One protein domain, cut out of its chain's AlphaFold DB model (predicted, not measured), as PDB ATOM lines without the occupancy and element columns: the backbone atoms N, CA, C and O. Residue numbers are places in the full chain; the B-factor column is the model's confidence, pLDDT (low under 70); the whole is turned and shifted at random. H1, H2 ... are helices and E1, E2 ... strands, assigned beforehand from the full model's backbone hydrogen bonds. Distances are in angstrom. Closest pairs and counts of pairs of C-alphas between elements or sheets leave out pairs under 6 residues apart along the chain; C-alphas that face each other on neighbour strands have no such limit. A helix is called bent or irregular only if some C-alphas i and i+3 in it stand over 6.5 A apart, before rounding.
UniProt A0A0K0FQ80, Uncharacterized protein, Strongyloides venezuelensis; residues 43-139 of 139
ATOM      1  N   THR A  43     -20.888   8.945 -90.387       95.19
ATOM      2  CA  THR A  43     -20.631   8.405 -89.054       95.19
ATOM      3  C   THR A  43     -20.050   7.011 -89.191       95.19
ATOM      4  O   THR A  43     -20.691   6.111 -89.730       95.19
ATOM      5  N   ILE A  44     -18.848   6.826 -88.669       95.50
ATOM      6  CA  ILE A  44     -18.152   5.550 -88.605       95.50
ATOM      7  C   ILE A  44     -18.202   5.083 -87.161       95.50
ATOM      8  O   ILE A  44     -17.837   5.824 -86.256       95.50
ATOM      9  N   LYS A  45     -18.634   3.853 -86.929       95.38
ATOM     10  CA  LYS A  45     -18.616   3.233 -85.612       95.38
ATOM     11  C   LYS A  45     -17.894   1.910 -85.686       95.38
ATOM     12  O   LYS A  45     -18.327   1.019 -86.404       95.38
ATOM     13  N   VAL A  46     -16.819   1.781 -84.932       94.44
ATOM     14  CA  VAL A  46     -16.007   0.569 -84.874       94.44
ATOM     15  C   VAL A  46     -16.103  -0.097 -83.517       94.44
ATOM     16  O   VAL A  46     -16.349   0.560 -82.503       94.44
ATOM     17  N   PHE A  47     -15.852  -1.399 -83.501       93.88
ATOM     18  CA  PHE A  47     -15.813  -2.202 -82.296       93.88
ATOM     19  C   PHE A  47     -14.533  -3.026 -82.234       93.88
ATOM     20  O   PHE A  47     -14.053  -3.552 -83.238       93.88
ATOM     21  N   SER A  48     -14.000  -3.144 -81.025       92.75
ATOM     22  CA  SER A  48     -12.844  -3.963 -80.688       92.75
ATOM     23  C   SER A  48     -13.153  -4.778 -79.434       92.75
ATOM     24  O   SER A  48     -13.726  -4.254 -78.470       92.75
ATOM     25  N   ASP A  49     -12.798  -6.060 -79.429       89.88
ATOM     26  CA  ASP A  49     -12.936  -6.928 -78.264       89.88
ATOM     27  C   ASP A  49     -12.126  -6.351 -77.089       89.88
ATOM     28  O   ASP A  49     -10.989  -5.881 -77.216       89.88
ATOM     29  N   THR A  50     -12.712  -6.392 -75.895       84.31
ATOM     30  CA  THR A  50     -12.031  -5.963 -74.673       84.31
ATOM     31  C   THR A  50     -10.800  -6.808 -74.354       84.31
ATOM     32  O   THR A  50      -9.884  -6.279 -73.721       84.31
ATOM     33  N   LYS A  51     -10.731  -8.048 -74.861       84.44
ATOM     34  CA  LYS A  51      -9.563  -8.941 -74.770       84.44
ATOM     35  C   LYS A  51      -8.323  -8.408 -75.488       84.44
ATOM     36  O   LYS A  51      -7.215  -8.725 -75.067       84.44
ATOM     37  N   LYS A  52      -8.476  -7.611 -76.553       82.94
ATOM     38  CA  LYS A  52      -7.332  -6.977 -77.226       82.94
ATOM     39  C   LYS A  52      -6.773  -5.885 -76.311       82.94
ATOM     40  O   LYS A  52      -7.532  -5.033 -75.849       82.94
ATOM     41  N   GLU A  53      -5.462  -5.840 -76.074       83.56
ATOM     42  CA  GLU A  53      -4.803  -4.848 -75.193       83.56
ATOM     43  C   GLU A  53      -4.715  -3.426 -75.794       83.56
ATOM     44  O   GLU A  53      -3.753  -2.683 -75.602       83.56
ATOM     45  N   VAL A  54      -5.741  -2.998 -76.532       87.25
ATOM     46  CA  VAL A  54      -5.829  -1.655 -77.113       87.25
ATOM     47  C   VAL A  54      -6.732  -0.776 -76.257       87.25
ATOM     48  O   VAL A  54      -7.846  -1.157 -75.896       87.25
ATOM     49  N   LYS A  55      -6.240   0.411 -75.892       91.25
ATOM     50  CA  LYS A  55      -7.043   1.443 -75.220       91.25
ATOM     51  C   LYS A  55      -7.954   2.123 -76.240       91.25
ATOM     52  O   LYS A  55      -7.556   2.297 -77.383       91.25
ATOM     53  N   ILE A  56      -9.123   2.585 -75.801       92.00
ATOM     54  CA  ILE A  56     -10.100   3.285 -76.655       92.00
ATOM     55  C   ILE A  56      -9.460   4.474 -77.396       92.00
ATOM     56  O   ILE A  56      -9.617   4.581 -78.602       92.00
ATOM     57  N   GLN A  57      -8.651   5.286 -76.709       92.25
ATOM     58  CA  GLN A  57      -7.921   6.406 -77.326       92.25
ATOM     59  C   GLN A  57      -6.984   5.961 -78.457       92.25
ATOM     60  O   GLN A  57      -6.935   6.589 -79.503       92.25
ATOM     61  N   LYS A  58      -6.281   4.832 -78.288       92.75
ATOM     62  CA  LYS A  58      -5.414   4.291 -79.346       92.75
ATOM     63  C   LYS A  58      -6.213   3.754 -80.531       92.75
ATOM     64  O   LYS A  58      -5.732   3.805 -81.653       92.75
ATOM     65  N   LEU A  59      -7.404   3.208 -80.281       92.00
ATOM     66  CA  LEU A  59      -8.306   2.747 -81.337       92.00
ATOM     67  C   LEU A  59      -8.836   3.927 -82.163       92.00
ATOM     68  O   LEU A  59      -8.921   3.838 -83.383       92.00
ATOM     69  N   GLU A  60      -9.152   5.031 -81.491       93.06
ATOM     70  CA  GLU A  60      -9.546   6.290 -82.117       93.06
ATOM     71  C   GLU A  60      -8.418   6.886 -82.965       93.06
ATOM     72  O   GLU A  60      -8.611   7.102 -84.162       93.06
ATOM     73  N   GLU A  61      -7.228   7.062 -82.381       93.12
ATOM     74  CA  GLU A  61      -6.039   7.548 -83.093       93.12
ATOM     75  C   GLU A  61      -5.718   6.680 -84.313       93.12
ATOM     76  O   GLU A  61      -5.425   7.207 -85.386       93.12
ATOM     77  N   PHE A  62      -5.809   5.353 -84.169       93.00
ATOM     78  CA  PHE A  62      -5.559   4.406 -85.253       93.00
ATOM     79  C   PHE A  62      -6.481   4.664 -86.449       93.00
ATOM     80  O   PHE A  62      -6.002   4.809 -87.569       93.00
ATOM     81  N   ILE A  63      -7.791   4.783 -86.224       92.50
ATOM     82  CA  ILE A  63      -8.753   4.951 -87.321       92.50
ATOM     83  C   ILE A  63      -8.631   6.319 -87.972       92.50
ATOM     84  O   ILE A  63      -8.650   6.403 -89.197       92.50
ATOM     85  N   ILE A  64      -8.479   7.380 -87.177       93.44
ATOM     86  CA  ILE A  64      -8.246   8.731 -87.702       93.44
ATOM     87  C   ILE A  64      -7.011   8.732 -88.604       93.44
ATOM     88  O   ILE A  64      -7.054   9.262 -89.715       93.44
ATOM     89  N   THR A  65      -5.930   8.099 -88.145       92.94
ATOM     90  CA  THR A  65      -4.663   8.039 -88.875       92.94
ATOM     91  C   THR A  65      -4.807   7.249 -90.171       92.94
ATOM     92  O   THR A  65      -4.460   7.766 -91.230       92.94
ATOM     93  N   GLU A  66      -5.367   6.039 -90.121       92.69
ATOM     94  CA  GLU A  66      -5.554   5.192 -91.305       92.69
ATOM     95  C   GLU A  66      -6.479   5.843 -92.344       92.69
ATOM     96  O   GLU A  66      -6.181   5.809 -93.539       92.69
ATOM     97  N   LEU A  67      -7.569   6.489 -91.908       91.88
ATOM     98  CA  LEU A  67      -8.472   7.216 -92.804       91.88
ATOM     99  C   LEU A  67      -7.784   8.424 -93.445       91.88
ATOM    100  O   LEU A  67      -7.888   8.601 -94.654       91.88
ATOM    101  N   SER A  68      -7.048   9.221 -92.667       91.88
ATOM    102  CA  SER A  68      -6.340  10.406 -93.176       91.88
ATOM    103  C   SER A  68      -5.212  10.034 -94.143       91.88
ATOM    104  O   SER A  68      -4.972  10.730 -95.126       91.88
ATOM    105  N   GLN A  69      -4.515   8.924 -93.881       92.69
ATOM    106  CA  GLN A  69      -3.442   8.429 -94.745       92.69
ATOM    107  C   GLN A  69      -3.976   7.811 -96.039       92.69
ATOM    108  O   GLN A  69      -3.412   8.045 -97.106       92.69
ATOM    109  N   SER A  70      -5.063   7.042 -95.953       92.56
ATOM    110  CA  SER A  70      -5.651   6.359 -97.111       92.56
ATOM    111  C   SER A  70      -6.474   7.302 -97.989       92.56
ATOM    112  O   SER A  70      -6.527   7.127 -99.203       92.56
ATOM    113  N   LEU A  71      -7.087   8.328 -97.391       92.50
ATOM    114  CA  LEU A  71      -7.899   9.333 -98.075       92.50
ATOM    115  C   LEU A  71      -7.452  10.753 -97.678       92.50
ATOM    116  O   LEU A  71      -8.162  11.457 -96.963       92.50
ATOM    117  N   PRO A  72      -6.316  11.257 -98.193       91.94
ATOM    118  CA  PRO A  72      -5.823  12.591 -97.835       91.94
ATOM    119  C   PRO A  72      -6.802  13.732 -98.155       91.94
ATOM    120  O   PRO A  72      -6.737  14.804 -97.558       91.94
ATOM    121  N   VAL A  73      -7.720  13.506 -99.102       89.88
ATOM    122  CA  VAL A  73      -8.751  14.472 -99.508       89.88
ATOM    123  C   VAL A  73      -9.771  14.763 -98.402       89.88
ATOM    124  O   VAL A  73     -10.341  15.850 -98.393       89.88
ATOM    125  N   ILE A  74      -9.978  13.835 -97.457       90.00
ATOM    126  CA  ILE A  74     -10.912  14.017 -96.334       90.00
ATOM    127  C   ILE A  74     -10.230  14.521 -95.060       90.00
ATOM    128  O   ILE A  74     -10.919  14.771 -94.075       90.00
ATOM    129  N   SER A  75      -8.905  14.707 -95.050       90.06
ATOM    130  CA  SER A  75      -8.170  15.188 -93.870       90.06
ATOM    131  C   SER A  75      -8.736  16.488 -93.277       90.06
ATOM    132  O   SER A  75      -8.931  16.519 -92.063       90.06
ATOM    133  N   PRO A  76      -9.112  17.518 -94.070       89.31
ATOM    134  CA  PRO A  76      -9.733  18.725 -93.516       89.31
ATOM    135  C   PRO A  76     -11.053  18.431 -92.790       89.31
ATOM    136  O   PRO A  76     -11.359  19.027 -91.765       89.31
ATOM    137  N   ASN A  77     -11.830  17.471 -93.297       91.75
ATOM    138  CA  ASN A  77     -13.076  17.041 -92.670       91.75
ATOM    139  C   ASN A  77     -12.829  16.220 -91.397       91.75
ATOM    140  O   ASN A  77     -13.629  16.268 -90.466       91.75
ATOM    141  N   ILE A  78     -11.742  15.446 -91.356       91.44
ATOM    142  CA  ILE A  78     -11.336  14.667 -90.182       91.44
ATOM    143  C   ILE A  78     -10.873  15.590 -89.048       91.44
ATOM    144  O   ILE A  78     -11.196  15.324 -87.894       91.44
ATOM    145  N   GLU A  79     -10.184  16.691 -89.349       89.88
ATOM    146  CA  GLU A  79      -9.791  17.692 -88.342       89.88
ATOM    147  C   GLU A  79     -11.002  18.324 -87.636       89.88
ATOM    148  O   GLU A  79     -10.940  18.638 -86.448       89.88
ATOM    149  N   GLU A  80     -12.122  18.460 -88.348       90.19
ATOM    150  CA  GLU A  80     -13.399  18.941 -87.808       90.19
ATOM    151  C   GLU A  80     -14.283  17.815 -87.241       90.19
ATOM    152  O   GLU A  80     -15.413  18.061 -86.806       90.19
ATOM    153  N   SER A  81     -13.810  16.566 -87.262       91.81
ATOM    154  CA  SER A  81     -14.603  15.424 -86.819       91.81
ATOM    155  C   SER A  81     -14.782  15.399 -85.304       91.81
ATOM    156  O   SER A  81     -13.950  15.864 -84.527       91.81
ATOM    157  N   SER A  82     -15.905  14.826 -84.875       92.94
ATOM    158  CA  SER A  82     -16.147  14.531 -83.464       92.94
ATOM    159  C   SER A  82     -15.971  13.046 -83.206       92.94
ATOM    160  O   SER A  82     -16.403  12.208 -84.003       92.94
ATOM    161  N   THR A  83     -15.363  12.722 -82.070       93.75
ATOM    162  CA  THR A  83     -15.121  11.350 -81.645       93.75
ATOM    163  C   THR A  83     -15.768  11.058 -80.302       93.75
ATOM    164  O   THR A  83     -15.858  11.905 -79.413       93.75
ATOM    165  N   LEU A  84     -16.262   9.831 -80.162       93.75
ATOM    166  CA  LEU A  84     -16.822   9.318 -78.923       93.75
ATOM    167  C   LEU A  84     -16.359   7.881 -78.717       93.75
ATOM    168  O   LEU A  84     -16.799   6.961 -79.410       93.75
ATOM    169  N   GLY A  85     -15.482   7.697 -77.737       93.19
ATOM    170  CA  GLY A  85     -15.002   6.399 -77.299       93.19
ATOM    171  C   GLY A  85     -15.708   5.926 -76.029       93.19
ATOM    172  O   GLY A  85     -15.714   6.636 -75.025       93.19
ATOM    173  N   GLN A  86     -16.276   4.721 -76.039       93.44
ATOM    174  CA  GLN A  86     -16.994   4.157 -74.892       93.44
ATOM    175  C   GLN A  86     -16.974   2.621 -74.872       93.44
ATOM    176  O   GLN A  86     -16.552   1.975 -75.828       93.44
ATOM    177  N   LEU A  87     -17.400   2.021 -73.760       91.88
ATOM    178  CA  LEU A  87     -17.658   0.582 -73.685       91.88
ATOM    179  C   LEU A  87     -19.133   0.324 -73.991       91.88
ATOM    180  O   LEU A  87     -20.007   0.846 -73.305       91.88
ATOM    181  N   GLU A  88     -19.409  -0.510 -74.988       91.00
ATOM    182  CA  GLU A  88     -20.761  -0.916 -75.368       91.00
ATOM    183  C   GLU A  88     -20.845  -2.434 -75.441       91.00
ATOM    184  O   GLU A  88     -20.052  -3.066 -76.135       91.00
ATOM    185  N   ASN A  89     -21.813  -3.033 -74.743       87.75
ATOM    186  CA  ASN A  89     -22.076  -4.478 -74.799       87.75
ATOM    187  C   ASN A  89     -20.821  -5.352 -74.581       87.75
ATOM    188  O   ASN A  89     -20.660  -6.392 -75.211       87.75
ATOM    189  N   GLY A  90     -19.901  -4.917 -73.710       87.06
ATOM    190  CA  GLY A  90     -18.649  -5.635 -73.433       87.06
ATOM    191  C   GLY A  90     -17.549  -5.474 -74.493       87.06
ATOM    192  O   GLY A  90     -16.495  -6.098 -74.367       87.06
ATOM    193  N   LYS A  91     -17.756  -4.622 -75.503       91.88
ATOM    194  CA  LYS A  91     -16.778  -4.244 -76.531       91.88
ATOM    195  C   LYS A  91     -16.346  -2.787 -76.359       91.88
ATOM    196  O   LYS A  91     -17.087  -1.953 -75.842       91.88
ATOM    197  N   LYS A  92     -15.135  -2.469 -76.804       93.12
ATOM    198  CA  LYS A  92     -14.647  -1.091 -76.945       93.12
ATOM    199  C   LYS A  92     -15.217  -0.534 -78.240       93.12
ATOM    200  O   LYS A  92     -14.950  -1.096 -79.296       93.12
ATOM    201  N   ALA A  93     -15.989   0.537 -78.154       94.38
ATOM    202  CA  ALA A  93     -16.603   1.198 -79.292       94.38
ATOM    203  C   ALA A  93     -15.992   2.588 -79.486       94.38
ATOM    204  O   ALA A  93     -15.833   3.337 -78.521       94.38
ATOM    205  N   VAL A  94     -15.677   2.940 -80.729       95.88
ATOM    206  CA  VAL A  94     -15.307   4.309 -81.112       95.88
ATOM    207  C   VAL A  94     -16.229   4.746 -82.236       95.88
ATOM    208  O   VAL A  94     -16.350   4.063 -83.249       95.88
ATOM    209  N   THR A  95     -16.895   5.877 -82.035       95.88
ATOM    210  CA  THR A  95     -17.728   6.530 -83.046       95.88
ATOM    211  C   THR A  95     -17.028   7.797 -83.512       95.88
ATOM    212  O   THR A  95     -16.647   8.614 -82.682       95.88
ATOM    213  N   ILE A  96     -16.875   7.966 -84.820       95.44
ATOM    214  CA  ILE A  96     -16.286   9.133 -85.475       95.44
ATOM    215  C   ILE A  96     -17.356   9.722 -86.387       95.44
ATOM    216  O   ILE A  96     -17.895   9.017 -87.236       95.44
ATOM    217  N   THR A  97     -17.673  11.000 -86.223       94.94
ATOM    218  CA  THR A  97     -18.611  11.714 -87.096       94.94
ATOM    219  C   THR A  97     -17.856  12.778 -87.865       94.94
ATOM    220  O   THR A  97     -17.371  13.743 -87.278       94.94
ATOM    221  N   ILE A  98     -17.763  12.583 -89.179       93.88
ATOM    222  CA  ILE A  98     -16.990  13.426 -90.083       93.88
ATOM    223  C   ILE A  98     -17.954  14.400 -90.782       93.88
ATOM    224  O   ILE A  98     -18.809  13.946 -91.554       93.88
ATOM    225  N   PRO A  99     -17.865  15.720 -90.547       91.94
ATOM    226  CA  PRO A  99     -18.713  16.704 -91.215       91.94
ATOM    227  C   PRO A  99     -18.394  16.831 -92.709       91.94
ATOM    228  O   PRO A  99     -17.280  16.546 -93.144       91.94
ATOM    229  N   ASN A 100     -19.372  17.279 -93.505       89.75
ATOM    230  CA  ASN A 100     -19.205  17.603 -94.932       89.75
ATOM    231  C   ASN A 100     -18.541  16.487 -95.769       89.75
ATOM    232  O   ASN A 100     -17.748  16.768 -96.668       89.75
ATOM    233  N   SER A 101     -18.819  15.219 -95.451       90.44
ATOM    234  CA  SER A 101     -18.061  14.071 -95.972       90.44
ATOM    235  C   SER A 101     -18.892  13.074 -96.778       90.44
ATOM    236  O   SER A 101     -18.348  12.100 -97.298       90.44
ATOM    237  N   LEU A 102     -20.199  13.305 -96.943       90.88
ATOM    238  CA  LEU A 102     -21.080  12.368 -97.646       90.88
ATOM    239  C   LEU A 102     -20.655  12.080 -99.087       90.88
ATOM    240  O   LEU A 102     -20.825  10.951 -99.547       90.88
ATOM    241  N   THR A 103     -20.085  13.058 -99.793       90.88
ATOM    242  CA  THR A 103     -19.550  12.864-101.151       90.88
ATOM    243  C   THR A 103     -18.458  11.797-101.201       90.88
ATOM    244  O   THR A 103     -18.315  11.132-102.219       90.88
ATOM    245  N   TYR A 104     -17.752  11.585-100.089       91.44
ATOM    246  CA  TYR A 104     -16.688  10.594 -99.927       91.44
ATOM    247  C   TYR A 104     -17.164   9.316 -99.225       91.44
ATOM    248  O   TYR A 104     -16.356   8.446 -98.924       91.44
ATOM    249  N   CYS A 105     -18.468   9.167 -98.959       91.75
ATOM    250  CA  CYS A 105     -19.026   7.998 -98.273       91.75
ATOM    251  C   CYS A 105     -18.581   6.672 -98.908       91.75
ATOM    252  O   CYS A 105     -18.260   5.723 -98.192       91.75
ATOM    253  N   HIS A 106     -18.563   6.598-100.243       92.50
ATOM    254  CA  HIS A 106     -18.139   5.394-100.951       92.50
ATOM    255  C   HIS A 106     -16.667   5.071-100.674       92.50
ATOM    256  O   HIS A 106     -16.360   3.950-100.274       92.50
ATOM    257  N   ASP A 107     -15.790   6.065-100.808       93.75
ATOM    258  CA  ASP A 107     -14.353   5.910-100.587       93.75
ATOM    259  C   ASP A 107     -14.065   5.552 -99.125       93.75
ATOM    260  O   ASP A 107     -13.380   4.570 -98.860       93.75
ATOM    261  N   ILE A 108     -14.696   6.249 -98.170       93.81
ATOM    262  CA  ILE A 108     -14.620   5.948 -96.729       93.81
ATOM    263  C   ILE A 108     -15.062   4.508 -96.447       93.81
ATOM    264  O   ILE A 108     -14.438   3.802 -95.656       93.81
ATOM    265  N   THR A 109     -16.131   4.053 -97.105       93.06
ATOM    266  CA  THR A 109     -16.635   2.683 -96.949       93.06
ATOM    267  C   THR A 109     -15.643   1.652 -97.457       93.06
ATOM    268  O   THR A 109     -15.420   0.640 -96.794       93.06
ATOM    269  N   THR A 110     -15.046   1.896 -98.618       93.12
ATOM    270  CA  THR A 110     -14.031   1.014 -99.198       93.12
ATOM    271  C   THR A 110     -12.778   0.983 -98.330       93.12
ATOM    272  O   THR A 110     -12.333  -0.098 -97.953       93.12
ATOM    273  N   THR A 111     -12.278   2.141 -97.900       92.75
ATOM    274  CA  THR A 111     -11.121   2.235 -97.004       92.75
ATOM    275  C   THR A 111     -11.371   1.534 -95.672       92.75
ATOM    276  O   THR A 111     -10.515   0.778 -95.220       92.75
ATOM    277  N   LEU A 112     -12.543   1.695 -95.044       92.19
ATOM    278  CA  LEU A 112     -12.821   0.988 -93.790       92.19
ATOM    279  C   LEU A 112     -12.855  -0.533 -93.983       92.19
ATOM    280  O   LEU A 112     -12.367  -1.260 -93.121       92.19
ATOM    281  N   LYS A 113     -13.387  -1.023 -95.111       91.75
ATOM    282  CA  LYS A 113     -13.326  -2.454 -95.459       91.75
ATOM    283  C   LYS A 113     -11.885  -2.929 -95.604       91.75
ATOM    284  O   LYS A 113     -11.543  -3.990 -95.100       91.75
ATOM    285  N   GLU A 114     -11.037  -2.151 -96.266       91.25
ATOM    286  CA  GLU A 114      -9.615  -2.474 -96.411       91.25
ATOM    287  C   GLU A 114      -8.879  -2.486 -95.069       91.25
ATOM    288  O   GLU A 114      -8.055  -3.369 -94.848       91.25
ATOM    289  N   ILE A 115      -9.189  -1.553 -94.163       90.31
ATOM    290  CA  ILE A 115      -8.650  -1.543 -92.796       90.31
ATOM    291  C   ILE A 115      -9.108  -2.802 -92.047       90.31
ATOM    292  O   ILE A 115      -8.284  -3.484 -91.446       90.31
ATOM    293  N   LEU A 116     -10.396  -3.150 -92.116       89.62
ATOM    294  CA  LEU A 116     -10.949  -4.335 -91.450       89.62
ATOM    295  C   LEU A 116     -10.384  -5.653 -91.991       89.62
ATOM    296  O   LEU A 116     -10.228  -6.588 -91.222       89.62
ATOM    297  N   ASN A 117     -10.033  -5.721 -93.277       87.06
ATOM    298  CA  ASN A 117      -9.432  -6.910 -93.894       87.06
ATOM    299  C   ASN A 117      -7.939  -7.098 -93.562       87.06
ATOM    300  O   ASN A 117      -7.350  -8.117 -93.927       87.06
ATOM    301  N   LYS A 118      -7.294  -6.108 -92.935       86.19
ATOM    302  CA  LYS A 118      -5.915  -6.211 -92.443       86.19
ATOM    303  C   LYS A 118      -5.919  -6.718 -91.001       86.19
ATOM    304  O   LYS A 118      -6.909  -6.606 -90.284       86.19
ATOM    305  N   GLU A 119      -4.770  -7.210 -90.545       81.31
ATOM    306  CA  GLU A 119      -4.556  -7.577 -89.143       81.31
ATOM    307  C   GLU A 119      -4.592  -6.305 -88.267       81.31
ATOM    308  O   GLU A 119      -3.587  -5.622 -88.069       81.31
ATOM    309  N   THR A 120      -5.787  -5.925 -87.810       85.81
ATOM    310  CA  THR A 120      -6.043  -4.672 -87.087       85.81
ATOM    311  C   THR A 120      -6.697  -4.923 -85.730       85.81
ATOM    312  O   THR A 120      -7.265  -5.989 -85.458       85.81
ATOM    313  N   PRO A 121      -6.642  -3.942 -84.810       86.38
ATOM    314  CA  PRO A 121      -7.330  -4.068 -83.533       86.38
ATOM    315  C   PRO A 121      -8.858  -3.996 -83.649       86.38
ATOM    316  O   PRO A 121      -9.536  -4.208 -82.644       86.38
ATOM    317  N   ILE A 122      -9.411  -3.734 -84.832       89.88
ATOM    318  CA  ILE A 122     -10.848  -3.617 -85.079       89.88
ATOM    319  C   ILE A 122     -11.406  -4.997 -85.447       89.88
ATOM    320  O   ILE A 122     -10.773  -5.738 -86.187       89.88
ATOM    321  N   ASP A 123     -12.567  -5.355 -84.906       90.00
ATOM    322  CA  ASP A 123     -13.266  -6.606 -85.232       90.00
ATOM    323  C   ASP A 123     -14.463  -6.349 -86.154       90.00
ATOM    324  O   ASP A 123     -14.736  -7.100 -87.089       90.00
ATOM    325  N   GLU A 124     -15.185  -5.261 -85.890       91.88
ATOM    326  CA  GLU A 124     -16.425  -4.913 -86.578       91.88
ATOM    327  C   GLU A 124     -16.495  -3.399 -86.798       91.88
ATOM    328  O   GLU A 124     -15.964  -2.604 -86.018       91.88
ATOM    329  N   GLY A 125     -17.196  -2.993 -87.848       92.12
ATOM    330  CA  GLY A 125     -17.421  -1.610 -88.225       92.12
ATOM    331  C   GLY A 125     -18.831  -1.389 -88.761       92.12
ATOM    332  O   GLY A 125     -19.480  -2.269 -89.316       92.12
ATOM    333  N   THR A 126     -19.309  -0.169 -88.606       94.12
ATOM    334  CA  THR A 126     -20.578   0.311 -89.141       94.12
ATOM    335  C   THR A 126     -20.352   1.680 -89.735       94.12
ATOM    336  O   THR A 126     -19.667   2.503 -89.132       94.12
ATOM    337  N   ILE A 127     -20.940   1.943 -90.894       94.06
ATOM    338  CA  ILE A 127     -20.866   3.254 -91.536       94.06
ATOM    339  C   ILE A 127     -22.268   3.723 -91.849       94.06
ATOM    340  O   ILE A 127     -23.028   3.027 -92.514       94.06
ATOM    341  N   LYS A 128     -22.600   4.930 -91.407       94.44
ATOM    342  CA  LYS A 128     -23.834   5.619 -91.755       94.44
ATOM    343  C   LYS A 128     -23.504   6.843 -92.597       94.44
ATOM    344  O   LYS A 128     -22.729   7.695 -92.173       94.44
ATOM    345  N   CYS A 129     -24.109   6.936 -93.774       92.19
ATOM    346  CA  CYS A 129     -23.896   8.037 -94.705       92.19
ATOM    347  C   CYS A 129     -25.143   8.922 -94.770       92.19
ATOM    348  O   CYS A 129     -26.120   8.575 -95.440       92.19
ATOM    349  N   GLY A 130     -25.115  10.055 -94.066       88.19
ATOM    350  CA  GLY A 130     -26.272  10.928 -93.887       88.19
ATOM    351  C   GLY A 130     -27.438  10.190 -93.223       88.19
ATOM    352  O   GLY A 130     -27.272   9.501 -92.215       88.19
ATOM    353  N   GLU A 131     -28.628  10.299 -93.811       85.94
ATOM    354  CA  GLU A 131     -29.846   9.648 -93.307       85.94
ATOM    355  C   GLU A 131     -30.022   8.194 -93.772       85.94
ATOM    356  O   GLU A 131     -30.985   7.538 -93.379       85.94
ATOM    357  N   LYS A 132     -29.099   7.663 -94.585       85.50
ATOM    358  CA  LYS A 132     -29.175   6.278 -95.067       85.50
ATOM    359  C   LYS A 132     -29.035   5.272 -93.923       85.50
ATOM    360  O   LYS A 132     -28.471   5.572 -92.866       85.50
ATOM    361  N   GLU A 133     -29.520   4.057 -94.165       85.25
ATOM    362  CA  GLU A 133     -29.316   2.932 -93.255       85.25
ATOM    363  C   GLU A 133     -27.817   2.640 -93.063       85.25
ATOM    364  O   GLU A 133     -27.032   2.783 -94.009       85.25
ATOM    365  N   PRO A 134     -27.396   2.258 -91.844       89.88
ATOM    366  CA  PRO A 134     -26.009   1.924 -91.577       89.88
ATOM    367  C   PRO A 134     -25.607   0.634 -92.301       89.88
ATOM    368  O   PRO A 134     -26.305  -0.377 -92.256       89.88
ATOM    369  N   VAL A 135     -24.440   0.664 -92.932       90.81
ATOM    370  CA  VAL A 135     -23.807  -0.495 -93.557       90.81
ATOM    371  C   VAL A 135     -22.913  -1.167 -92.527       90.81
ATOM    372  O   VAL A 135     -21.981  -0.547 -92.015       90.81
ATOM    373  N   TYR A 136     -23.194  -2.433 -92.236       90.19
ATOM    374  CA  TYR A 136     -22.384  -3.270 -91.356       90.19
ATOM    375  C   TYR A 136     -21.229  -3.897 -92.136       90.19
ATOM    376  O   TYR A 136     -21.412  -4.384 -93.254       90.19
ATOM    377  N   ILE A 137     -20.040  -3.874 -91.545       87.19
ATOM    378  CA  ILE A 137     -18.817  -4.442 -92.102       87.19
ATOM    379  C   ILE A 137     -18.142  -5.226 -90.979       87.19
ATOM    380  O   ILE A 137     -17.863  -4.679 -89.917       87.19
ATOM    381  N   SER A 138     -17.879  -6.504 -91.196       81.81
ATOM    382  CA  SER A 138     -17.132  -7.346 -90.262       81.81
ATOM    383  C   SER A 138     -16.013  -8.058 -91.006       81.81
ATOM    384  O   SER A 138     -16.102  -8.228 -92.226       81.81
ATOM    385  N   HIS A 139     -14.983  -8.449 -90.259       66.19
ATOM    386  CA  HIS A 139     -14.008  -9.437 -90.713       66.19
ATOM    387  C   HIS A 139     -14.667 -10.827 -90.862       66.19
ATOM    388  O   HIS A 139     -15.732 -11.056 -90.236       66.19
TER     389      HIS A 139
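AT A GLANCE: This is residues 43 to 139 of the 139 residues of an uncharacterized protein of Strongyloides venezuelensis (UniProt A0A0K0FQ80). What is the main picture? One twisted sheet of five strands makes a wall with its three helices over one face and the other face bare, two layers in all. H1 crosses slantwise over E3 and E1, the short H2 folds back from its end, and H3 runs along E4. What is it built of? The printed part has 97 residues, with three named helices and five named strands in the order E1 H1 H2 E2 E3 H3 E4 E5; the sheet's order is E2 - E3 - E1 - E4 - E5, all antiparallel, and the class is mixed, helices and strands. It is compact, with a radius of gyration of the C-alphas of 12.3 A and spans of 35 by 25 by 23 A.

HOW THE PARTS SIT: How do the strands pair? Inner strand E1, residues 43 to 49, is antiparallel to E3, residues 91 to 98, and to E4, residues 124 to 129; N 46 and O 94, 2.9 A, and N 45 and O 126, 2.8 A, are within hydrogen-bond range. Edge strand E2, residues 82 to 88, forms a hairpin with E3, with N 84 and O 95 at 2.8 A, and edge strand E5, residues 135 to 138, one with E4, with N 125 and O 137 at 2.8 A. Which helices are on the sheet? H1, residues 56 to 70, is on it at a height of 9.5 A, over E3 and E1 and only just not over E2, on which 2 of its C-alphas fall; its closest C-alphas to E3 are those of Glu 60 and Val 94, 6.2 A. H3, residues 102 to 116, is on the same face at 9.0 A, along E4 at 4 degrees on the local plane, with the C-alphas of Leu 102 and Cys 129 closest, 5.9 A. H2, residues 72 to 79, is on the sheet too, its Ile 78 and Ile 98 of E3 having the closest C-alphas, 5.8 A. How do the helices meet? H1 and H2 form a helical hairpin, touching with residues 64 to 68 of H1 alone, closest C-alphas Ser 68 and Ser 75, 5.2 A, at a shallow tilt of 34.6 degrees, only just short of steep. With residues 66 to 70 alone H1 touches H3, at a steep tilt of 66 degrees, opposite ways, the closest C-alphas being those of Ser 70 and Thr 111, 6.9 A. Are the helix backbones complete? Every O i to N i+4 pair is within hydrogen-bond range in H1, but 2 of 4 in H2 and 9 of 11 in H3.

IN THESE COORDINATES: Where do the elements begin and end? E1 starts at C-alpha 43, (-20.631, 8.405, -89.054), and is 20.3 A long; E5 ends at C-alpha 138, (-17.132, -7.346, -90.262). How long are the others? H1 is 21.2 A, H3 20.5 A, E3 22.3 A, E2 18.0 A and E4 17.0 A. Are the helices even? H2 and H3 are irregular: C-alphas 73 and 76 are 7.4 A apart, and C-alphas 103 and 106 are 7.6 A apart.

THE WHOLE: How do the strands follow each other? Two split strand-helix-strand units, strands running the same way with another between them, have right-handed crossovers: E1, H1 H2, E2 with E3 between, and E3, H3, E4 with E1 between. How large is the whole? The two C-alphas farthest apart, those of Lys 51 and Thr 103, are 35.7 A apart. Is anything broken or uncertain? The printed part has no cut and no link is long; the mean pLDDT of the printed part is 90.8, and residue 139, the chain's last, is under 70.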